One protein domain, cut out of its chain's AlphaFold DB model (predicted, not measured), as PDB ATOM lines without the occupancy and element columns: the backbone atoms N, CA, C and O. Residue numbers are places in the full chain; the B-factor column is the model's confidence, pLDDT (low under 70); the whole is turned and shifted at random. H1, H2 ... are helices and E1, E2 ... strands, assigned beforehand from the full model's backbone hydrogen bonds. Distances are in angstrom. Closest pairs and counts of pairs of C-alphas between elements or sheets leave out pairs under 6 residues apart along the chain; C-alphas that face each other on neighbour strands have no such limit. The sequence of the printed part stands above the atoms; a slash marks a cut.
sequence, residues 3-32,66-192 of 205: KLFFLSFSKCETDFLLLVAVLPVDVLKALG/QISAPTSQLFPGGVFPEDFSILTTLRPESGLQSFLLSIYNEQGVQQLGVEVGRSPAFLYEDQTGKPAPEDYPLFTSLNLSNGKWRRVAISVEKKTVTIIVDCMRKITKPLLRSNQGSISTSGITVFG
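AT A GLANCE: This is residues 3 to 32 and 66 to 192 of the 205 residues of the protein "LAM_G_DOMAIN domain-containing protein" of Poecilia latipinna (sailfin molly) (UniProt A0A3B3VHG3). Picture a rounded sandwich of two five-stranded antiparallel sheets, only partly face to face: E3 and E7 of one stand opposite E4, E5 and E6 of the other. Two one-turn helices, H1 and H2, sit at one side between E1 and the E2, E10 side of the second sheet, and residues 15 to 20 stick out. You have 157 residues, under half of them in named elements, in the order E1 H1 E2 H2 E3 E4 E5 E6 E7 E8 E9 E10. The sheets run E1 E3 E7 E8 E9 and E2 E10 E4 E5 E6, and the class is mostly strand. The whole is compact, with a radius of gyration of the C-alphas of 14.8 A and spans of 40 by 34 by 34 A.

HOW THE PARTS SIT: Begin with the twisted sheet of E1, residues 3 to 11, E3, 84 to 91, E7, 150 to 157, E8, 160 to 165, and E9, 169 to 174. Look for N 8 and O 87 at 2.9 A between E1 and E3, and N 86 and O 154 at 2.7 A between E3 and E7. E7, E8 and E9 form a meander, each strand the antiparallel neighbour of the one before, with N 155 and O 162 at 2.8 A, then N 163 and O 171 at 2.9 A. The second sheet holds E2, residues 67 to 70, E10, 188 to 191, E4, 98 to 104, E5, 110 to 116, and E6, 122 to 124. Find N 69 and O 189 at 3.0 A, N 102 and O 190 at 2.8 A, N 100 and O 114 at 2.8 A, and N 113 and O 123 at 2.9 A; E4, E5 and E6 are another meander. Across the sheets, E3 and E5 are apart, for instance, and E6 and E8 only just, at 8.5 A. H1, residues 27 to 30, is on the first sheet at a height of 4.6 A, over none of its strands, and only grazes the second. H2, residues 71 to 74, only grazes the second sheet; H1 and H2 only just touch, with 3 pairs of C-alphas within 8 A, the closest Ala 30 and Leu 74 at 6.2 A. Both helices are too short for an O i to N i+4 pair; each has its 1 O i to N i+3 pair within range.

IN THESE COORDINATES: Find C-alpha 3 at (-34.081, 7.015, 38.490); from there E1 runs 25.0 A to C-alpha 11. E3 measures 23.0 A and E7 22.3 A. E10 ends at C-alpha 191, (-23.038, 8.477, 33.156).

THE WHOLE: Residues 33 to 65 are not printed, and C-alphas 32 and 66 are 12.3 A apart across the cut. The links E1 to H1, E6 to E7 and E9 to E10 are long. Confidence is under 70 at residue 5 and residues 12 to 22.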
ATOM      1  N   LYS A   3     -33.244   7.341  39.657       72.00
ATOM      2  CA  LYS A   3     -34.081   7.015  38.490       72.00
ATOM      3  C   LYS A   3     -33.943   8.084  37.417       72.00
ATOM      4  O   LYS A   3     -34.018   9.264  37.743       72.00
ATOM      5  N   LEU A   4     -33.814   7.681  36.160       72.00
ATOM      6  CA  LEU A   4     -33.691   8.578  35.016       72.00
ATOM      7  C   LEU A   4     -34.704   8.208  33.935       72.00
ATOM      8  O   LEU A   4     -34.806   7.052  33.537       72.00
ATOM      9  N   PHE A   5     -35.480   9.189  33.492       50.69
ATOM     10  CA  PHE A   5     -36.503   9.033  32.462       50.69
ATOM     11  C   PHE A   5     -35.995   9.467  31.083       50.69
ATOM     12  O   PHE A   5     -36.316   8.837  30.083       50.69
ATOM     13  N   PHE A   6     -35.202  10.536  31.039       74.44
ATOM     14  CA  PHE A   6     -34.740  11.154  29.801       74.44
ATOM     15  C   PHE A   6     -33.433  11.899  30.056       74.44
ATOM     16  O   PHE A   6     -33.312  12.523  31.112       74.44
ATOM     17  N   LEU A   7     -32.491  11.839  29.114       81.75
ATOM     18  CA  LEU A   7     -31.283  12.660  29.074       81.75
ATOM     19  C   LEU A   7     -30.899  12.894  27.610       81.75
ATOM     20  O   LEU A   7     -30.643  11.930  26.889       81.75
ATOM     21  N   SER A   8     -30.846  14.152  27.175       83.19
ATOM     22  CA  SER A   8     -30.465  14.479  25.800       83.19
ATOM     23  C   SER A   8     -29.662  15.762  25.667       83.19
ATOM     24  O   SER A   8     -29.883  16.692  26.442       83.19
ATOM     25  N   PHE A   9     -28.845  15.847  24.613       83.25
ATOM     26  CA  PHE A   9     -28.315  17.111  24.093       83.25
ATOM     27  C   PHE A   9     -29.145  17.601  22.906       83.25
ATOM     28  O   PHE A   9     -29.597  16.805  22.089       83.25
ATOM     29  N   SER A  10     -29.322  18.909  22.777       78.12
ATOM     30  CA  SER A  10     -29.923  19.545  21.601       78.12
ATOM     31  C   SER A  10     -29.192  20.847  21.300       78.12
ATOM     32  O   SER A  10     -28.769  21.526  22.229       78.12
ATOM     33  N   LYS A  11     -29.010  21.204  20.029       73.50
ATOM     34  CA  LYS A  11     -28.362  22.467  19.650       73.50
ATOM     35  C   LYS A  11     -29.298  23.644  19.941       73.50
ATOM     36  O   LYS A  11     -30.493  23.562  19.666       73.50
ATOM     37  N   CYS A  12     -28.763  24.720  20.507       59.47
ATOM     38  CA  CYS A  12     -29.510  25.951  20.748       59.47
ATOM     39  C   CYS A  12     -29.219  26.903  19.582       59.47
ATOM     40  O   CYS A  12     -28.199  27.577  19.584       59.47
ATOM     41  N   GLU A  13     -30.050  26.897  18.538       57.78
ATOM     42  CA  GLU A  13     -29.825  27.717  17.340       57.78
ATOM     43  C   GLU A  13     -31.016  28.655  17.106       57.78
ATOM     44  O   GLU A  13     -32.169  28.223  17.107       57.78
ATOM     45  N   THR A  14     -30.730  29.949  16.945       49.81
ATOM     46  CA  THR A  14     -31.716  31.006  16.651       49.81
ATOM     47  C   THR A  14     -31.734  31.430  15.180       49.81
ATOM     48  O   THR A  14     -32.525  32.300  14.822       49.81
ATOM     49  N   ASP A  15     -30.890  30.849  14.320       46.28
ATOM     50  CA  ASP A  15     -30.779  31.276  12.922       46.28
ATOM     51  C   ASP A  15     -31.785  30.573  12.004       46.28
ATOM     52  O   ASP A  15     -31.761  29.364  11.780       46.28
ATOM     53  N   PHE A  16     -32.670  31.385  11.426       48.06
ATOM     54  CA  PHE A  16     -33.824  30.991  10.613       48.06
ATOM     55  C   PHE A  16     -33.461  30.502   9.190       48.06
ATOM     56  O   PHE A  16     -34.357  30.237   8.392       48.06
ATOM     57  N   LEU A  17     -32.170  30.392   8.834       44.03
ATOM     58  CA  LEU A  17     -31.724  30.167   7.444       44.03
ATOM     59  C   LEU A  17     -30.976  28.853   7.164       44.03
ATOM     60  O   LEU A  17     -30.638  28.595   6.011       44.03
ATOM     61  N   LEU A  18     -30.793  27.968   8.145       44.31
ATOM     62  CA  LEU A  18     -30.295  26.605   7.910       44.31
ATOM     63  C   LEU A  18     -31.157  25.605   8.677       44.31
ATOM     64  O   LEU A  18     -30.877  25.220   9.806       44.31
ATOM     65  N   LEU A  19     -32.243  25.180   8.034       39.50
ATOM     66  CA  LEU A  19     -33.197  24.205   8.555       39.50
ATOM     67  C   LEU A  19     -32.632  22.780   8.417       39.50
ATOM     68  O   LEU A  19     -33.220  21.916   7.772       39.50
ATOM     69  N   VAL A  20     -31.472  22.517   9.023       46.69
ATOM     70  CA  VAL A  20     -31.172  21.154   9.459       46.69
ATOM     71  C   VAL A  20     -31.978  20.982  10.734       46.69
ATOM     72  O   VAL A  20     -31.688  21.616  11.743       46.69
ATOM     73  N   ALA A  21     -33.027  20.162  10.695       44.41
ATOM     74  CA  ALA A  21     -33.686  19.726  11.915       44.41
ATOM     75  C   ALA A  21     -32.639  18.992  12.766       44.41
ATOM     76  O   ALA A  21     -32.341  17.821  12.526       44.41
ATOM     77  N   VAL A  22     -32.018  19.695  13.714       61.25
ATOM     78  CA  VAL A  22     -31.045  19.088  14.617       61.25
ATOM     79  C   VAL A  22     -31.823  18.201  15.574       61.25
ATOM     80  O   VAL A  22     -32.468  18.672  16.512       61.25
ATOM     81  N   LEU A  23     -31.808  16.900  15.294       73.75
ATOM     82  CA  LEU A  23     -32.423  15.913  16.164       73.75
ATOM     83  C   LEU A  23     -31.677  15.892  17.506       73.75
ATOM     84  O   LEU A  23     -30.445  15.951  17.524       73.75
ATOM     85  N   PRO A  24     -32.397  15.813  18.636       87.75
ATOM     86  CA  PRO A  24     -31.758  15.685  19.934       87.75
ATOM     87  C   PRO A  24     -30.961  14.376  20.011       87.75
ATOM     88  O   PRO A  24     -31.418  13.322  19.565       87.75
ATOM     89  N   VAL A  25     -29.783  14.441  20.622       93.19
ATOM     90  CA  VAL A  25     -28.951  13.277  20.933       93.19
ATOM     91  C   VAL A  25     -29.504  12.623  22.193       93.19
ATOM     92  O   VAL A  25     -29.368  13.179  23.280       93.19
ATOM     93  N   ASP A  26     -30.127  11.452  22.061       93.88
ATOM     94  CA  ASP A  26     -30.589  10.644  23.196       93.88
ATOM     95  C   ASP A  26     -29.403   9.905  23.837       93.88
ATOM     96  O   ASP A  26     -28.910   8.898  23.320       93.88
ATOM     97  N   VAL A  27     -28.945  10.420  24.979       94.62
ATOM     98  CA  VAL A  27     -27.776   9.899  25.698       94.62
ATOM     99  C   VAL A  27     -28.060   8.515  26.276       94.62
ATOM    100  O   VAL A  27     -27.183   7.660  26.269       94.62
ATOM    101  N   LEU A  28     -29.286   8.250  26.743       93.44
ATOM    102  CA  LEU A  28     -29.637   6.942  27.307       93.44
ATOM    103  C   LEU A  28     -29.588   5.850  26.244       93.44
ATOM    104  O   LEU A  28     -29.104   4.749  26.511       93.44
ATOM    105  N   LYS A  29     -30.059   6.175  25.037       92.94
ATOM    106  CA  LYS A  29     -29.972   5.285  23.880       92.94
ATOM    107  C   LYS A  29     -28.521   5.029  23.475       92.94
ATOM    108  O   LYS A  29     -28.168   3.876  23.225       92.94
ATOM    109  N   ALA A  30     -27.705   6.086  23.415       92.69
ATOM    110  CA  ALA A  30     -26.285   5.992  23.067       92.69
ATOM    111  C   ALA A  30     -25.499   5.146  24.082       92.69
ATOM    112  O   ALA A  30     -24.673   4.329  23.696       92.69
ATOM    113  N   LEU A  31     -25.825   5.268  25.371       92.00
ATOM    114  CA  LEU A  31     -25.232   4.476  26.452       92.00
ATOM    115  C   LEU A  31     -25.843   3.069  26.605       92.00
ATOM    116  O   LEU A  31     -25.513   2.351  27.545       92.00
ATOM    117  N   GLY A  32     -26.756   2.661  25.720       93.44
ATOM    118  CA  GLY A  32     -27.271   1.293  25.697       93.44
ATOM    119  C   GLY A  32     -28.215   0.926  26.845       93.44
ATOM    120  O   GLY A  32     -28.404  -0.260  27.112       93.44
ATOM    121  N   GLN A  66     -20.783   2.861  36.613       83.06
ATOM    122  CA  GLN A  66     -20.380   3.836  35.618       83.06
ATOM    123  C   GLN A  66     -20.697   3.239  34.254       83.06
ATOM    124  O   GLN A  66     -20.297   2.116  33.952       83.06
ATOM    125  N   ILE A  67     -21.455   3.970  33.444       90.12
ATOM    126  CA  ILE A  67     -21.772   3.553  32.079       90.12
ATOM    127  C   ILE A  67     -21.163   4.581  31.149       90.12
ATOM    128  O   ILE A  67     -21.488   5.763  31.237       90.12
ATOM    129  N   SER A  68     -20.286   4.130  30.260       93.25
ATOM    130  CA  SER A  68     -19.557   5.003  29.349       93.25
ATOM    131  C   SER A  68     -19.708   4.581  27.895       93.25
ATOM    132  O   SER A  68     -19.821   3.393  27.597       93.25
ATOM    133  N   ALA A  69     -19.622   5.552  26.993       94.88
ATOM    134  CA  ALA A  69     -19.478   5.332  25.558       94.88
ATOM    135  C   ALA A  69     -18.510   6.364  24.957       94.88
ATOM    136  O   ALA A  69     -18.373   7.459  25.514       94.88
ATOM    137  N   PRO A  70     -17.858   6.066  23.817       96.75
ATOM    138  CA  PRO A  70     -17.124   7.074  23.058       96.75
ATOM    139  C   PRO A  70     -18.024   8.270  22.731       96.75
ATOM    140  O   PRO A  70     -19.137   8.092  22.231       96.75
ATOM    141  N   THR A  71     -17.553   9.493  22.983       96.75
ATOM    142  CA  THR A  71     -18.346  10.716  22.738       96.75
ATOM    143  C   THR A  71     -18.691  10.871  21.252       96.75
ATOM    144  O   THR A  71     -19.758  11.379  20.905       96.75
ATOM    145  N   SER A  72     -17.862  10.331  20.361       95.62
ATOM    146  CA  SER A  72     -18.136  10.231  18.924       95.62
ATOM    147  C   SER A  72     -19.402   9.432  18.578       95.62
ATOM    148  O   SER A  72     -20.003   9.686  17.540       95.62
ATOM    149  N   GLN A  73     -19.878   8.520  19.438       94.62
ATOM    150  CA  GLN A  73     -21.170   7.844  19.228       94.62
ATOM    151  C   GLN A  73     -22.360   8.783  19.453       94.62
ATOM    152  O   GLN A  73     -23.403   8.627  18.817       94.62
ATOM    153  N   LEU A  74     -22.207   9.756  20.355       93.12
ATOM    154  CA  LEU A  74     -23.205  10.793  20.606       93.12
ATOM    155  C   LEU A  74     -23.177  11.864  19.508       93.12
ATOM    156  O   LEU A  74     -24.218  12.413  19.155       93.12
ATOM    157  N   PHE A  75     -21.996  12.128  18.951       92.88
ATOM    158  CA  PHE A  75     -21.761  13.152  17.935       92.88
ATOM    159  C   PHE A  75     -21.026  12.547  16.727       92.88
ATOM    160  O   PHE A  75     -19.834  12.802  16.544       92.88
ATOM    161  N   PRO A  76     -21.712  11.762  15.871       86.75
ATOM    162  CA  PRO A  76     -21.074  11.017  14.777       86.75
ATOM    163  C   PRO A  76     -20.435  11.906  13.701       86.75
ATOM    164  O   PRO A  76     -19.570  11.448  12.964       86.75
ATOM    165  N   GLY A  77     -20.821  13.184  13.620       87.12
ATOM    166  CA  GLY A  77     -20.157  14.175  12.768       87.12
ATOM    167  C   GLY A  77     -18.847  14.726  13.345       87.12
ATOM    168  O   GLY A  77     -18.257  15.609  12.738       87.12
ATOM    169  N   GLY A  78     -18.425  14.276  14.532       88.62
ATOM    170  CA  GLY A  78     -17.216  14.740  15.221       88.62
ATOM    171  C   GLY A  78     -17.317  16.148  15.817       88.62
ATOM    172  O   GLY A  78     -16.401  16.582  16.513       88.62
ATOM    173  N   VAL A  79     -18.426  16.857  15.597       90.38
ATOM    174  CA  VAL A  79     -18.617  18.241  16.044       90.38
ATOM    175  C   VAL A  79     -19.545  18.282  17.252       90.38
ATOM    176  O   VAL A  79     -20.725  17.938  17.153       90.38
ATOM    177  N   PHE A  80     -19.019  18.751  18.384       93.38
ATOM    178  CA  PHE A  80     -19.829  19.129  19.535       93.38
ATOM    179  C   PHE A  80     -20.364  20.560  19.330       93.38
ATOM    180  O   PHE A  80     -19.587  21.445  18.960       93.38
ATOM    181  N   PRO A  81     -21.665  20.822  19.538       92.69
ATOM    182  CA  PRO A  81     -22.242  22.150  19.324       92.69
ATOM    183  C   PRO A  81     -21.667  23.204  20.284       92.69
ATOM    184  O   PRO A  81     -21.563  22.953  21.481       92.69
ATOM    185  N   GLU A  82     -21.365  24.407  19.777       93.00
ATOM    186  CA  GLU A  82     -20.999  25.553  20.627       93.00
ATOM    187  C   GLU A  82     -22.164  25.904  21.562       93.00
ATOM    188  O   GLU A  82     -22.016  25.867  22.780       93.00
ATOM    189  N   ASP A  83     -23.349  26.168  21.015       94.19
ATOM    190  CA  ASP A  83     -24.559  26.441  21.794       94.19
ATOM    191  C   ASP A  83     -25.452  25.201  21.860       94.19
ATOM    192  O   ASP A  83     -25.815  24.597  20.845       94.19
ATOM    193  N   PHE A  84     -25.822  24.800  23.074       95.06
ATOM    194  CA  PHE A  84     -26.541  23.556  23.308       95.06
ATOM    195  C   PHE A  84     -27.416  23.612  24.548       95.06
ATOM    196  O   PHE A  84     -27.260  24.444  25.435       95.06
ATOM    197  N   SER A  85     -28.331  22.663  24.636       96.12
ATOM    198  CA  SER A  85     -29.144  22.410  25.803       96.12
ATOM    199  C   SER A  85     -29.042  20.949  26.217       96.12
ATOM    200  O   SER A  85     -28.987  20.051  25.380       96.12
ATOM    201  N   ILE A  86     -29.012  20.722  27.526       96.50
ATOM    202  CA  ILE A  86     -29.117  19.416  28.161       96.50
ATOM    203  C   ILE A  86     -30.487  19.342  28.806       96.50
ATOM    204  O   ILE A  86     -30.824  20.161  29.660       96.50
ATOM    205  N   LEU A  87     -31.269  18.346  28.423       96.12
ATOM    206  CA  LEU A  87     -32.593  18.097  28.972       96.12
ATOM    207  C   LEU A  87     -32.549  16.793  29.744       96.12
ATOM    208  O   LEU A  87     -32.172  15.765  29.192       96.12
ATOM    209  N   THR A  88     -32.947  16.816  31.013       95.12
ATOM    210  CA  THR A  88     -32.989  15.614  31.840       95.12
ATOM    211  C   THR A  88     -34.207  15.567  32.749       95.12
ATOM    212  O   THR A  88     -34.685  16.583  33.255       95.12
ATOM    213  N   THR A  89     -34.750  14.369  32.947       95.06
ATOM    214  CA  THR A  89     -35.820  14.117  33.918       95.06
ATOM    215  C   THR A  89     -35.399  12.992  34.840       95.06
ATOM    216  O   THR A  89     -35.325  11.839  34.419       95.06
ATOM    217  N   LEU A  90     -35.155  13.313  36.106       94.38
ATOM    218  CA  LEU A  90     -34.527  12.407  37.057       94.38
ATOM    219  C   LEU A  90     -35.187  12.457  38.434       94.38
ATOM    220  O   LEU A  90     -35.816  13.440  38.808       94.38
ATOM    221  N   ARG A  91     -35.025  11.388  39.205       93.88
ATOM    222  CA  ARG A  91     -35.365  11.301  40.625       93.88
ATOM    223  C   ARG A  91     -34.119  10.838  41.376       93.88
ATOM    224  O   ARG A  91     -33.893   9.626  41.474       93.88
ATOM    225  N   PRO A  92     -33.297  11.779  41.861       90.75
ATOM    226  CA  PRO A  92     -32.111  11.454  42.640       90.75
ATOM    227  C   PRO A  92     -32.514  10.972  44.033       90.75
ATOM    228  O   PRO A  92     -33.600  11.301  44.522       90.75
ATOM    229  N   GLU A  93     -31.644  10.215  44.695       89.31
ATOM    230  CA  GLU A  93     -31.849   9.910  46.113       89.31
ATOM    231  C   GLU A  93     -31.721  11.169  46.962       89.31
ATOM    232  O   GLU A  93     -31.016  12.111  46.599       89.31
ATOM    233  N   SER A  94     -32.426  11.187  48.094       91.12
ATOM    234  CA  SER A  94     -32.330  12.303  49.029       91.12
ATOM    235  C   SER A  94     -30.893  12.441  49.529       91.12
ATOM    236  O   SER A  94     -30.320  11.458  49.996       91.12
ATOM    237  N   GLY A  95     -30.322  13.639  49.423       88.38
ATOM    238  CA  GLY A  95     -28.958  13.921  49.873       88.38
ATOM    239  C   GLY A  95     -27.848  13.434  48.940       88.38
ATOM    240  O   GLY A  95     -26.683  13.585  49.287       88.38
ATOM    241  N   LEU A  96     -28.174  12.888  47.762       88.56
ATOM    242  CA  LEU A  96     -27.166  12.583  46.749       88.56
ATOM    243  C   LEU A  96     -26.423  13.863  46.328       88.56
ATOM    244  O   LEU A  96     -27.069  14.881  46.072       88.56
ATOM    245  N   GLN A  97     -25.103  13.758  46.189       90.38
ATOM    246  CA  GLN A  97     -24.242  14.718  45.508       90.38
ATOM    247  C   GLN A  97     -23.362  13.928  44.534       90.38
ATOM    248  O   GLN A  97     -22.594  13.078  44.973       90.38
ATOM    249  N   SER A  98     -23.549  14.103  43.227       89.50
ATOM    250  CA  SER A  98     -22.797  13.358  42.208       89.50
ATOM    251  C   SER A  98     -22.940  14.012  40.844       89.50
ATOM    252  O   SER A  98     -23.975  14.615  40.543       89.50
ATOM    253  N   PHE A  99     -21.969  13.784  39.963       91.12
ATOM    254  CA  PHE A  99     -22.193  13.962  38.534       91.12
ATOM    255  C   PHE A  99     -23.266  12.985  38.040       91.12
ATOM    256  O   PHE A  99     -23.300  11.811  38.412       91.12
ATOM    257  N   LEU A 100     -24.185  13.508  37.236       91.94
ATOM    258  CA  LEU A 100     -25.124  12.733  36.434       91.94
ATOM    259  C   LEU A 100     -24.450  12.284  35.140       91.94
ATOM    260  O   LEU A 100     -24.594  11.138  34.726       91.94
ATOM    261  N   LEU A 101     -23.751  13.221  34.506       93.12
ATOM    262  CA  LEU A 101     -23.117  13.068  33.210       93.12
ATOM    263  C   LEU A 101     -21.797  13.833  33.220       93.12
ATOM    264  O   LEU A 101     -21.767  14.984  33.661       93.12
ATOM    265  N   SER A 102     -20.755  13.214  32.685       95.44
ATOM    266  CA  SER A 102     -19.447  13.822  32.464       95.44
ATOM    267  C   SER A 102     -18.971  13.524  31.045       95.44
ATOM    268  O   SER A 102     -19.208  12.431  30.535       95.44
ATOM    269  N   ILE A 103     -18.302  14.479  30.405       96.88
ATOM    270  CA  ILE A 103     -17.620  14.285  29.123       96.88
ATOM    271  C   ILE A 103     -16.143  14.567  29.345       96.88
ATOM    272  O   ILE A 103     -15.781  15.632  29.848       96.88
ATOM    273  N   TYR A 104     -15.318  13.601  28.973       96.44
ATOM    274  CA  TYR A 104     -13.869  13.679  29.028       96.44
ATOM    275  C   TYR A 104     -13.316  13.751  27.610       96.44
ATOM    276  O   TYR A 104     -13.857  13.100  26.712       96.44
ATOM    277  N   ASN A 105     -12.243  14.511  27.413       96.12
ATOM    278  CA  ASN A 105     -11.472  14.461  26.174       96.12
ATOM    279  C   ASN A 105     -10.541  13.236  26.149       96.12
ATOM    280  O   ASN A 105     -10.500  12.429  27.081       96.12
ATOM    281  N   GLU A 106      -9.798  13.087  25.062       95.62
ATOM    282  CA  GLU A 106      -8.868  11.984  24.832       95.62
ATOM    283  C   GLU A 106      -7.671  11.964  25.802       95.62
ATOM    284  O   GLU A 106      -7.068  10.913  26.003       95.62
ATOM    285  N   GLN A 107      -7.355  13.091  26.450       95.00
ATOM    286  CA  GLN A 107      -6.346  13.197  27.511       95.00
ATOM    287  C   GLN A 107      -6.919  12.921  28.914       95.00
ATOM    288  O   GLN A 107      -6.185  12.981  29.897       95.00
ATOM    289  N   GLY A 108      -8.219  12.627  29.032       93.19
ATOM    290  CA  GLY A 108      -8.882  12.366  30.312       93.19
ATOM    291  C   GLY A 108      -9.268  13.622  31.102       93.19
ATOM    292  O   GLY A 108      -9.635  13.518  32.272       93.19
ATOM    293  N   VAL A 109      -9.226  14.808  30.487       93.75
ATOM    294  CA  VAL A 109      -9.695  16.062  31.096       93.75
ATOM    295  C   VAL A 109     -11.215  16.130  31.018       93.75
ATOM    296  O   VAL A 109     -11.798  15.947  29.948       93.75
ATOM    297  N   GLN A 110     -11.868  16.403  32.149       95.19
ATOM    298  CA  GLN A 110     -13.320  16.547  32.235       95.19
ATOM    299  C   GLN A 110     -13.760  17.901  31.667       95.19
ATOM    300  O   GLN A 110     -13.797  18.894  32.383       95.19
ATOM    301  N   GLN A 111     -14.141  17.928  30.393       96.88
ATOM    302  CA  GLN A 111     -14.551  19.150  29.701       96.88
ATOM    303  C   GLN A 111     -16.007  19.551  29.940       96.88
ATOM    304  O   GLN A 111     -16.374  20.704  29.734       96.88
ATOM    305  N   LEU A 112     -16.870  18.623  30.356       97.44
ATOM    306  CA  LEU A 112     -18.247  18.936  30.735       97.44
ATOM    307  C   LEU A 112     -18.695  18.057  31.892       97.44
ATOM    308  O   LEU A 112     -18.376  16.870  31.948       97.44
ATOM    309  N   GLY A 113     -19.474  18.624  32.807       96.00
ATOM    310  CA  GLY A 113     -20.042  17.901  33.937       96.00
ATOM    311  C   GLY A 113     -21.368  18.499  34.382       96.00
ATOM    312  O   GLY A 113     -21.473  19.698  34.622       96.00
ATOM    313  N   VAL A 114     -22.387  17.655  34.521       95.19
ATOM    314  CA  VAL A 114     -23.686  18.040  35.084       95.19
ATOM    315  C   VAL A 114     -23.817  17.420  36.459       95.19
ATOM    316  O   VAL A 114     -24.006  16.210  36.573       95.19
ATOM    317  N   GLU A 115     -23.734  18.238  37.502       94.44
ATOM    318  CA  GLU A 115     -23.907  17.770  38.870       94.44
ATOM    319  C   GLU A 115     -25.379  17.765  39.292       94.44
ATOM    320  O   GLU A 115     -26.190  18.617  38.917       94.44
ATOM    321  N   VAL A 116     -25.730  16.790  40.121       92.81
ATOM    322  CA  VAL A 116     -27.023  16.675  40.776       92.81
ATOM    323  C   VAL A 116     -26.788  16.630  42.272       92.81
ATOM    324  O   VAL A 116     -26.115  15.739  42.786       92.81
ATOM    325  N   GLY A 117     -27.399  17.575  42.978       93.62
ATOM    326  CA  GLY A 117     -27.261  17.645  44.418       93.62
ATOM    327  C   GLY A 117     -27.784  18.937  45.017       93.62
ATOM    328  O   GLY A 117     -28.650  19.609  44.439       93.62
ATOM    329  N   ARG A 118     -27.253  19.286  46.187       95.31
ATOM    330  CA  ARG A 118     -27.392  20.624  46.759       95.31
ATOM    331  C   ARG A 118     -26.373  21.532  46.080       95.31
ATOM    332  O   ARG A 118     -25.219  21.152  45.937       95.31
ATOM    333  N   SER A 119     -26.806  22.729  45.690       96.00
ATOM    334  CA  SER A 119     -25.936  23.732  45.072       96.00
ATOM    335  C   SER A 119     -25.152  23.186  43.861       96.00
ATOM    336  O   SER A 119     -23.939  23.350  43.826       96.00
ATOM    337  N   PRO A 120     -25.822  22.524  42.892       95.88
ATOM    338  CA  PRO A 120     -25.146  21.781  41.832       95.88
ATOM    339  C   PRO A 120     -24.246  22.684  40.984       95.88
ATOM    340  O   PRO A 120     -24.632  23.811  40.641       95.88
ATOM    341  N   ALA A 121     -23.081  22.158  40.622       94.94
ATOM    342  CA  ALA A 121     -22.164  22.739  39.660       94.94
ATOM    343  C   ALA A 121     -22.522  22.356  38.215       94.94
ATOM    344  O   ALA A 121     -22.996  21.251  37.924       94.94
ATOM    345  N   PHE A 122     -22.247  23.275  37.295       97.44
ATOM    346  CA  PHE A 122     -22.106  22.971  35.877       97.44
ATOM    347  C   PHE A 122     -20.645  23.160  35.490       97.44
ATOM    348  O   PHE A 122     -20.139  24.280  35.491       97.44
ATOM    349  N   LEU A 123     -19.974  22.053  35.200       96.75
ATOM    350  CA  LEU A 123     -18.576  22.025  34.802       96.75
ATOM    351  C   LEU A 123     -18.504  22.194  33.285       96.75
ATOM    352  O   LEU A 123     -19.236  21.518  32.556       96.75
ATOM    353  N   TYR A 124     -17.648  23.096  32.825       97.69
ATOM    354  CA  TYR A 124     -17.360  23.308  31.414       97.69
ATOM    355  C   TYR A 124     -15.903  23.741  31.266       97.69
ATOM    356  O   TYR A 124     -15.471  24.631  31.988       97.69
ATOM    357  N   GLU A 125     -15.182  23.154  30.323       97.38
ATOM    358  CA  GLU A 125     -13.832  23.544  29.936       97.38
ATOM    359  C   GLU A 125     -13.695  23.349  28.423       97.38
ATOM    360  O   GLU A 125     -13.791  22.233  27.908       97.38
ATOM    361  N   ASP A 126     -13.530  24.448  27.692       96.81
ATOM    362  CA  ASP A 126     -13.343  24.415  26.244       96.81
ATOM    363  C   ASP A 126     -11.925  23.973  25.842       96.81
ATOM    364  O   ASP A 126     -11.052  23.727  26.674       96.81
ATOM    365  N   GLN A 127     -11.664  23.906  24.535       94.81
ATOM    366  CA  GLN A 127     -10.356  23.557  23.971       94.81
ATOM    367  C   GLN A 127      -9.198  24.481  24.395       94.81
ATOM    368  O   GLN A 127      -8.040  24.171  24.132       94.81
ATOM    369  N   THR A 128      -9.493  25.634  25.001       95.88
ATOM    370  CA  THR A 128      -8.501  26.599  25.497       95.88
ATOM    371  C   THR A 128      -8.300  26.523  27.011       95.88
ATOM    372  O   THR A 128      -7.559  27.341  27.558       95.88
ATOM    373  N   GLY A 129      -8.953  25.574  27.691       96.00
ATOM    374  CA  GLY A 129      -8.894  25.436  29.144       96.00
ATOM    375  C   GLY A 129      -9.758  26.456  29.890       96.00
ATOM    376  O   GLY A 129      -9.453  26.785  31.035       96.00
ATOM    377  N   LYS A 130     -10.785  27.031  29.241       96.75
ATOM    378  CA  LYS A 130     -11.653  28.056  29.845       96.75
ATOM    379  C   LYS A 130     -13.099  27.590  30.021       96.75
ATOM    380  O   LYS A 130     -13.632  26.906  29.146       96.75
ATOM    381  N   PRO A 131     -13.799  28.066  31.067       96.69
ATOM    382  CA  PRO A 131     -13.284  28.776  32.243       96.69
ATOM    383  C   PRO A 131     -12.357  27.906  33.108       96.69
ATOM    384  O   PRO A 131     -12.347  26.686  32.972       96.69
ATOM    385  N   ALA A 132     -11.600  28.542  34.005       94.06
ATOM    386  CA  ALA A 132     -10.833  27.832  35.027       94.06
ATOM    387  C   ALA A 132     -11.776  27.199  36.077       94.06
ATOM    388  O   ALA A 132     -12.917  27.655  36.218       94.06
ATOM    389  N   PRO A 133     -11.336  26.175  36.833       91.44
ATOM    390  CA  PRO A 133     -12.198  25.464  37.777       91.44
ATOM    391  C   PRO A 133     -12.912  26.319  38.829       91.44
ATOM    392  O   PRO A 133     -14.059  26.051  39.186       91.44
ATOM    393  N   GLU A 134     -12.261  27.371  39.309       93.25
ATOM    394  CA  GLU A 134     -12.808  28.351  40.247       93.25
ATOM    395  C   GLU A 134     -13.965  29.182  39.670       93.25
ATOM    396  O   GLU A 134     -14.802  29.686  40.421       93.25
ATOM    397  N   ASP A 135     -14.044  29.280  38.343       95.50
ATOM    398  CA  ASP A 135     -15.036  30.057  37.601       95.50
ATOM    399  C   ASP A 135     -16.204  29.191  37.092       95.50
ATOM    400  O   ASP A 135     -17.087  29.675  36.370       95.50
ATOM    401  N   TYR A 136     -16.248  27.905  37.462       94.88
ATOM    402  CA  TYR A 136     -17.357  27.027  37.104       94.88
ATOM    403  C   TYR A 136     -18.687  27.522  37.704       94.88
ATOM    404  O   TYR A 136     -18.782  27.799  38.905       94.88
ATOM    405  N   PRO A 137     -19.767  27.621  36.902       96.62
ATOM    406  CA  PRO A 137     -21.062  28.072  37.397       96.62
ATOM    407  C   PRO A 137     -21.637  27.186  38.514       96.62
ATOM    408  O   PRO A 137     -21.998  26.028  38.298       96.62
ATOM    409  N   LEU A 138     -21.815  27.776  39.701       96.50
ATOM    410  CA  LEU A 138     -22.490  27.155  40.846       96.50
ATOM    411  C   LEU A 138     -23.917  27.691  41.018       96.50
ATOM    412  O   LEU A 138     -24.147  28.899  41.180       96.50
ATOM    413  N   PHE A 139     -24.900  26.793  41.070       97.31
ATOM    414  CA  PHE A 139     -26.302  27.150  41.304       97.31
ATOM    415  C   PHE A 139     -26.674  27.009  42.782       97.31
ATOM    416  O   PHE A 139     -27.547  26.226  43.159       97.31
ATOM    417  N   THR A 140     -26.019  27.803  43.631       96.62
ATOM    418  CA  THR A 140     -26.051  27.687  45.104       96.62
ATOM    419  C   THR A 140     -27.446  27.661  45.726       96.62
ATOM    420  O   THR A 140     -27.654  27.004  46.742       96.62
ATOM    421  N   SER A 141     -28.423  28.313  45.097       96.00
ATOM    422  CA  SER A 141     -29.800  28.398  45.586       96.00
ATOM    423  C   SER A 141     -30.694  27.202  45.200       96.00
ATOM    424  O   SER A 141     -31.882  27.194  45.546       96.00
ATOM    425  N   LEU A 142     -30.168  26.204  44.477       96.50
ATOM    426  CA  LEU A 142     -30.891  25.000  44.062       96.50
ATOM    427  C   LEU A 142     -30.591  23.787  44.949       96.50
ATOM    428  O   LEU A 142     -29.502  23.618  45.487       96.50
ATOM    429  N   ASN A 143     -31.578  22.898  45.033       95.62
ATOM    430  CA  ASN A 143     -31.415  21.535  45.522       95.62
ATOM    431  C   ASN A 143     -32.196  20.588  44.593       95.62
ATOM    432  O   ASN A 143     -33.424  20.709  44.454       95.62
ATOM    433  N   LEU A 144     -31.473  19.690  43.924       95.31
ATOM    434  CA  LEU A 144     -32.016  18.706  42.987       95.31
ATOM    435  C   LEU A 144     -32.204  17.318  43.625       95.31
ATOM    436  O   LEU A 144     -32.988  16.528  43.106       95.31
ATOM    437  N   SER A 145     -31.565  17.034  44.762       93.38
ATOM    438  CA  SER A 145     -31.542  15.720  45.421       93.38
ATOM    439  C   SER A 145     -32.471  15.640  46.636       93.38
ATOM    440  O   SER A 145     -32.071  15.321  47.752       93.38
ATOM    441  N   ASN A 146     -33.761  15.912  46.423       90.94
ATOM    442  CA  ASN A 146     -34.796  15.838  47.466       90.94
ATOM    443  C   ASN A 146     -35.645  14.551  47.417       90.94
ATOM    444  O   ASN A 146     -36.727  14.501  48.005       90.94
ATOM    445  N   GLY A 147     -35.220  13.526  46.670       91.81
ATOM    446  CA  GLY A 147     -35.961  12.266  46.545       91.81
ATOM    447  C   GLY A 147     -37.195  12.315  45.631       91.81
ATOM    448  O   GLY A 147     -37.878  11.293  45.485       91.81
ATOM    449  N   LYS A 148     -37.504  13.466  45.016       93.44
ATOM    450  CA  LYS A 148     -38.636  13.651  44.094       93.44
ATOM    451  C   LYS A 148     -38.157  13.724  42.646       93.44
ATOM    452  O   LYS A 148     -36.987  13.965  42.372       93.44
ATOM    453  N   TRP A 149     -39.078  13.479  41.719       94.12
ATOM    454  CA  TRP A 149     -38.825  13.713  40.302       94.12
ATOM    455  C   TRP A 149     -38.586  15.202  40.042       94.12
ATOM    456  O   TRP A 149     -39.281  16.048  40.606       94.12
ATOM    457  N   ARG A 150     -37.618  15.496  39.178       94.94
ATOM    458  CA  ARG A 150     -37.232  16.830  38.732       94.94
ATOM    459  C   ARG A 150     -37.056  16.818  37.225       94.94
ATOM    460  O   ARG A 150     -36.446  15.896  36.686       94.94
ATOM    461  N   ARG A 151     -37.560  17.853  36.560       95.62
ATOM    462  CA  ARG A 151     -37.213  18.164  35.169       95.62
ATOM    463  C   ARG A 151     -36.178  19.272  35.196       95.62
ATOM    464  O   ARG A 151     -36.439  20.322  35.775       95.62
ATOM    465  N   VAL A 152     -35.017  19.040  34.608       96.56
ATOM    466  CA  VAL A 152     -33.929  20.014  34.561       96.56
ATOM    467  C   VAL A 152     -33.556  20.230  33.105       96.56
ATOM    468  O   VAL A 152     -33.294  19.275  32.380       96.56
ATOM    469  N   ALA A 153     -33.544  21.488  32.685       97.12
ATOM    470  CA  ALA A 153     -32.939  21.912  31.437       97.12
ATOM    471  C   ALA A 153     -31.740  22.800  31.762       97.12
ATOM    472  O   ALA A 153     -31.856  23.694  32.597       97.12
ATOM    473  N   ILE A 154     -30.604  22.570  31.119       97.75
ATOM    474  CA  ILE A 154     -29.442  23.456  31.161       97.75
ATOM    475  C   ILE A 154     -29.234  23.951  29.740       97.75
ATOM    476  O   ILE A 154     -29.081  23.131  28.849       97.75
ATOM    477  N   SER A 155     -29.255  25.257  29.515       97.44
ATOM    478  CA  SER A 155     -29.024  25.877  28.212       97.44
ATOM    479  C   SER A 155     -27.726  26.661  28.267       97.44
ATOM    480  O   SER A 155     -27.600  27.568  29.088       97.44
ATOM    481  N   VAL A 156     -26.778  26.309  27.413       97.25
ATOM    482  CA  VAL A 156     -25.563  27.067  27.145       97.25
ATOM    483  C   VAL A 156     -25.791  27.846  25.860       97.25
ATOM    484  O   VAL A 156     -26.032  27.262  24.806       97.25
ATOM    485  N   GLU A 157     -25.743  29.165  25.976       95.25
ATOM    486  CA  GLU A 157     -25.922  30.085  24.859       95.25
ATOM    487  C   GLU A 157     -24.881  31.199  24.981       95.25
ATOM    488  O   GLU A 157     -24.816  31.907  25.999       95.25
ATOM    489  N   LYS A 158     -24.047  31.356  23.949       93.81
ATOM    490  CA  LYS A 158     -22.959  32.342  23.891       93.81
ATOM    491  C   LYS A 158     -22.051  32.260  25.116       93.81
ATOM    492  O   LYS A 158     -21.295  31.314  25.246       93.81
ATOM    493  N   LYS A 159     -22.086  33.225  26.033       96.69
ATOM    494  CA  LYS A 159     -21.272  33.226  27.265       96.69
ATOM    495  C   LYS A 159     -22.133  33.140  28.514       96.69
ATOM    496  O   LYS A 159     -21.830  33.742  29.543       96.69
ATOM    497  N   THR A 160     -23.251  32.431  28.408       97.88
ATOM    498  CA  THR A 160     -24.192  32.248  29.506       97.88
ATOM    499  C   THR A 160     -24.602  30.795  29.632       97.88
ATOM    500  O   THR A 160     -24.729  30.075  28.642       97.88
ATOM    501  N   VAL A 161     -24.840  30.381  30.871       98.25
ATOM    502  CA  VAL A 161     -25.510  29.127  31.187       98.25
ATOM    503  C   VAL A 161     -26.788  29.428  31.956       98.25
ATOM    504  O   VAL A 161     -26.809  30.234  32.888       98.25
ATOM    505  N   THR A 162     -27.877  28.784  31.566       98.44
ATOM    506  CA  THR A 162     -29.184  28.916  32.200       98.44
ATOM    507  C   THR A 162     -29.669  27.552  32.646       98.44
ATOM    508  O   THR A 162     -29.864  26.676  31.814       98.44
ATOM    509  N   ILE A 163     -29.946  27.384  33.936       98.25
ATOM    510  CA  ILE A 163     -30.649  26.207  34.453       98.25
ATOM    511  C   ILE A 163     -32.132  26.528  34.661       98.25
ATOM    512  O   ILE A 163     -32.493  27.554  35.244       98.25
ATOM    513  N   ILE A 164     -33.000  25.640  34.185       98.06
ATOM    514  CA  ILE A 164     -34.452  25.696  34.342       98.06
ATOM    515  C   ILE A 164     -34.892  24.424  35.058       98.06
ATOM    516  O   ILE A 164     -34.674  23.320  34.563       98.06
ATOM    517  N   VAL A 165     -35.531  24.572  36.215       97.44
ATOM    518  CA  VAL A 165     -36.019  23.456  37.031       97.44
ATOM    519  C   VAL A 165     -37.542  23.458  37.059       97.44
ATOM    520  O   VAL A 165     -38.181  24.479  37.328       97.44
ATOM    521  N   ASP A 166     -38.115  22.293  36.767       95.31
ATOM    522  CA  ASP A 166     -39.546  21.985  36.755       95.31
ATOM    523  C   ASP A 166     -40.394  22.916  35.871       95.31
ATOM    524  O   ASP A 166     -41.603  23.012  36.062       95.31
ATOM    525  N   CYS A 167     -39.773  23.552  34.867       93.38
ATOM    526  CA  CYS A 167     -40.367  24.581  33.996       93.38
ATOM    527  C   CYS A 167     -40.785  25.870  34.728       93.38
ATOM    528  O   CYS A 167     -41.494  26.687  34.153       93.38
ATOM    529  N   MET A 168     -40.364  26.055  35.981       92.94
ATOM    530  CA  MET A 168     -40.787  27.185  36.814       92.94
ATOM    531  C   MET A 168     -39.613  28.074  37.203       92.94
ATOM    532  O   MET A 168     -39.663  29.292  37.058       92.94
ATOM    533  N   ARG A 169     -38.539  27.470  37.716       96.00
ATOM    534  CA  ARG A 169     -37.416  28.219  38.272       96.00
ATOM    535  C   ARG A 169     -36.306  28.328  37.243       96.00
ATOM    536  O   ARG A 169     -35.727  27.310  36.887       96.00
ATOM    537  N   LYS A 170     -35.991  29.551  36.817       97.50
ATOM    538  CA  LYS A 170     -34.908  29.869  35.878       97.50
ATOM    539  C   LYS A 170     -33.796  30.625  36.603       97.50
ATOM    540  O   LYS A 170     -34.077  31.589  37.311       97.50
ATOM    541  N   ILE A 171     -32.549  30.196  36.432       98.31
ATOM    542  CA  ILE A 171     -31.362  30.891  36.943       98.31
ATOM    543  C   ILE A 171     -30.335  30.953  35.819       98.31
ATOM    544  O   ILE A 171     -29.962  29.917  35.277       98.31
ATOM    545  N   THR A 172     -29.863  32.156  35.503       98.38
ATOM    546  CA  THR A 172     -28.827  32.394  34.492       98.38
ATOM    547  C   THR A 172     -27.546  32.863  35.174       98.38
ATOM    548  O   THR A 172     -27.589  33.661  36.113       98.38
ATOM    549  N   LYS A 173     -26.405  32.344  34.723       98.31
ATOM    550  CA  LYS A 173     -25.061  32.688  35.191       98.31
ATOM    551  C   LYS A 173     -24.150  32.969  33.989       98.31
ATOM    552  O   LYS A 173     -24.383  32.399  32.919       98.31
ATOM    553  N   PRO A 174     -23.120  33.818  34.143       97.88
ATOM    554  CA  PRO A 174     -22.049  33.916  33.160       97.88
ATOM    555  C   PRO A 174     -21.354  32.562  32.979       97.88
ATOM    556  O   PRO A 174     -21.220  31.802  33.934       97.88
ATOM    557  N   LEU A 175     -20.907  32.286  31.760       97.88
ATOM    558  CA  LEU A 175     -20.028  31.175  31.418       97.88
ATOM    559  C   LEU A 175     -18.810  31.769  30.708       97.88
ATOM    560  O   LEU A 175     -18.902  32.164  29.544       97.88
ATOM    561  N   LEU A 176     -17.682  31.866  31.415       96.50
ATOM    562  CA  LEU A 176     -16.472  32.562  30.955       96.50
ATOM    563  C   LEU A 176     -15.637  31.733  29.959       96.50
ATOM    564  O   LEU A 176     -14.412  31.703  30.029       96.50
ATOM    565  N   ARG A 177     -16.307  31.064  29.018       96.62
ATOM    566  CA  ARG A 177     -15.660  30.330  27.930       96.62
ATOM    567  C   ARG A 177     -15.116  31.255  26.840       96.62
ATOM    568  O   ARG A 177     -15.527  32.417  26.708       96.62
ATOM    569  N   SER A 178     -14.209  30.722  26.035       96.81
ATOM    570  CA  SER A 178     -13.699  31.364  24.828       96.81
ATOM    571  C   SER A 178     -14.795  31.580  23.784       96.81
ATOM    572  O   SER A 178     -15.875  30.992  23.831       96.81
ATOM    573  N   ASN A 179     -14.525  32.478  22.836       93.19
ATOM    574  CA  ASN A 179     -15.349  32.574  21.631       93.19
ATOM    575  C   ASN A 179     -15.159  31.280  20.828       93.19
ATOM    576  O   ASN A 179     -14.017  30.829  20.730       93.19
ATOM    577  N   GLN A 180     -16.225  30.708  20.258       89.88
ATOM    578  CA  GLN A 180     -16.150  29.420  19.552       89.88
ATOM    579  C   GLN A 180     -15.648  28.290  20.469       89.88
ATOM    580  O   GLN A 180     -14.862  27.428  20.071       89.88
ATOM    581  N   GLY A 181     -16.069  28.329  21.738       91.56
ATOM    582  CA  GLY A 181     -15.750  27.298  22.720       91.56
ATOM    583  C   GLY A 181     -16.402  25.967  22.342       91.56
ATOM    584  O   GLY A 181     -17.606  25.897  22.096       91.56
ATOM    585  N   SER A 182     -15.608  24.905  22.319       92.75
ATOM    586  CA  SER A 182     -16.013  23.565  21.903       92.75
ATOM    587  C   SER A 182     -15.457  22.500  22.847       92.75
ATOM    588  O   SER A 182     -14.445  22.703  23.517       92.75
ATOM    589  N   ILE A 183     -16.145  21.364  22.894       96.38
ATOM    590  CA  ILE A 183     -15.756  20.178  23.661       96.38
ATOM    591  C   ILE A 183     -15.276  19.115  22.667       96.38
ATOM    592  O   ILE A 183     -15.871  18.947  21.600       96.38
ATOM    593  N   SER A 184     -14.209  18.394  23.012       96.75
ATOM    594  CA  SER A 184     -13.676  17.296  22.206       96.75
ATOM    595  C   SER A 184     -14.673  16.138  22.151       96.75
ATOM    596  O   SER A 184     -15.209  15.690  23.168       96.75
ATOM    597  N   THR A 185     -14.893  15.610  20.949       97.06
ATOM    598  CA  THR A 185     -15.677  14.384  20.733       97.06
ATOM    599  C   THR A 185     -14.804  13.123  20.713       97.06
ATOM    600  O   THR A 185     -15.338  12.018  20.628       97.06
ATOM    601  N   SER A 186     -13.480  13.273  20.838       97.00
ATOM    602  CA  SER A 186     -12.495  12.185  20.738       97.00
ATOM    603  C   SER A 186     -12.309  11.382  22.029       97.00
ATOM    604  O   SER A 186     -11.595  10.383  22.023       97.00
ATOM    605  N   GLY A 187     -12.933  11.797  23.134       96.31
ATOM    606  CA  GLY A 187     -12.886  11.075  24.404       96.31
ATOM    607  C   GLY A 187     -14.152  10.266  24.698       96.31
ATOM    608  O   GLY A 187     -14.726   9.619  23.816       96.31
ATOM    609  N   ILE A 188     -14.592  10.291  25.957       96.12
ATOM    610  CA  ILE A 188     -15.696   9.462  26.455       96.12
ATOM    611  C   ILE A 188     -16.763  10.280  27.173       96.12
ATOM    612  O   ILE A 188     -16.482  11.249  27.876       96.12
ATOM    613  N   THR A 189     -18.006   9.843  27.029       96.00
ATOM    614  CA  THR A 189     -19.136  10.316  27.819       96.00
ATOM    615  C   THR A 189     -19.443   9.268  28.878       96.00
ATOM    616  O   THR A 189     -19.626   8.098  28.549       96.00
ATOM    617  N   VAL A 190     -19.504   9.684  30.140       93.44
ATOM    618  CA  VAL A 190     -19.742   8.828  31.305       93.44
ATOM    619  C   VAL A 190     -21.002   9.273  32.023       93.44
ATOM    620  O   VAL A 190     -21.179  10.448  32.340       93.44
ATOM    621  N   PHE A 191     -21.872   8.316  32.308       91.06
ATOM    622  CA  PHE A 191     -23.038   8.477  33.156       91.06
ATOM    623  C   PHE A 191     -22.796   7.833  34.521       91.06
ATOM    624  O   PHE A 191     -22.397   6.669  34.590       91.06
ATOM    625  N   GLY A 192     -23.112   8.561  35.595       81.25
ATOM    626  CA  GLY A 192     -22.927   8.103  36.975       81.25
ATOM    627  C   GLY A 192     -21.766   8.779  37.708       81.25
ATOM    628  O   GLY A 192     -21.205   9.766  37.231       81.25
TER     629      GLY A 192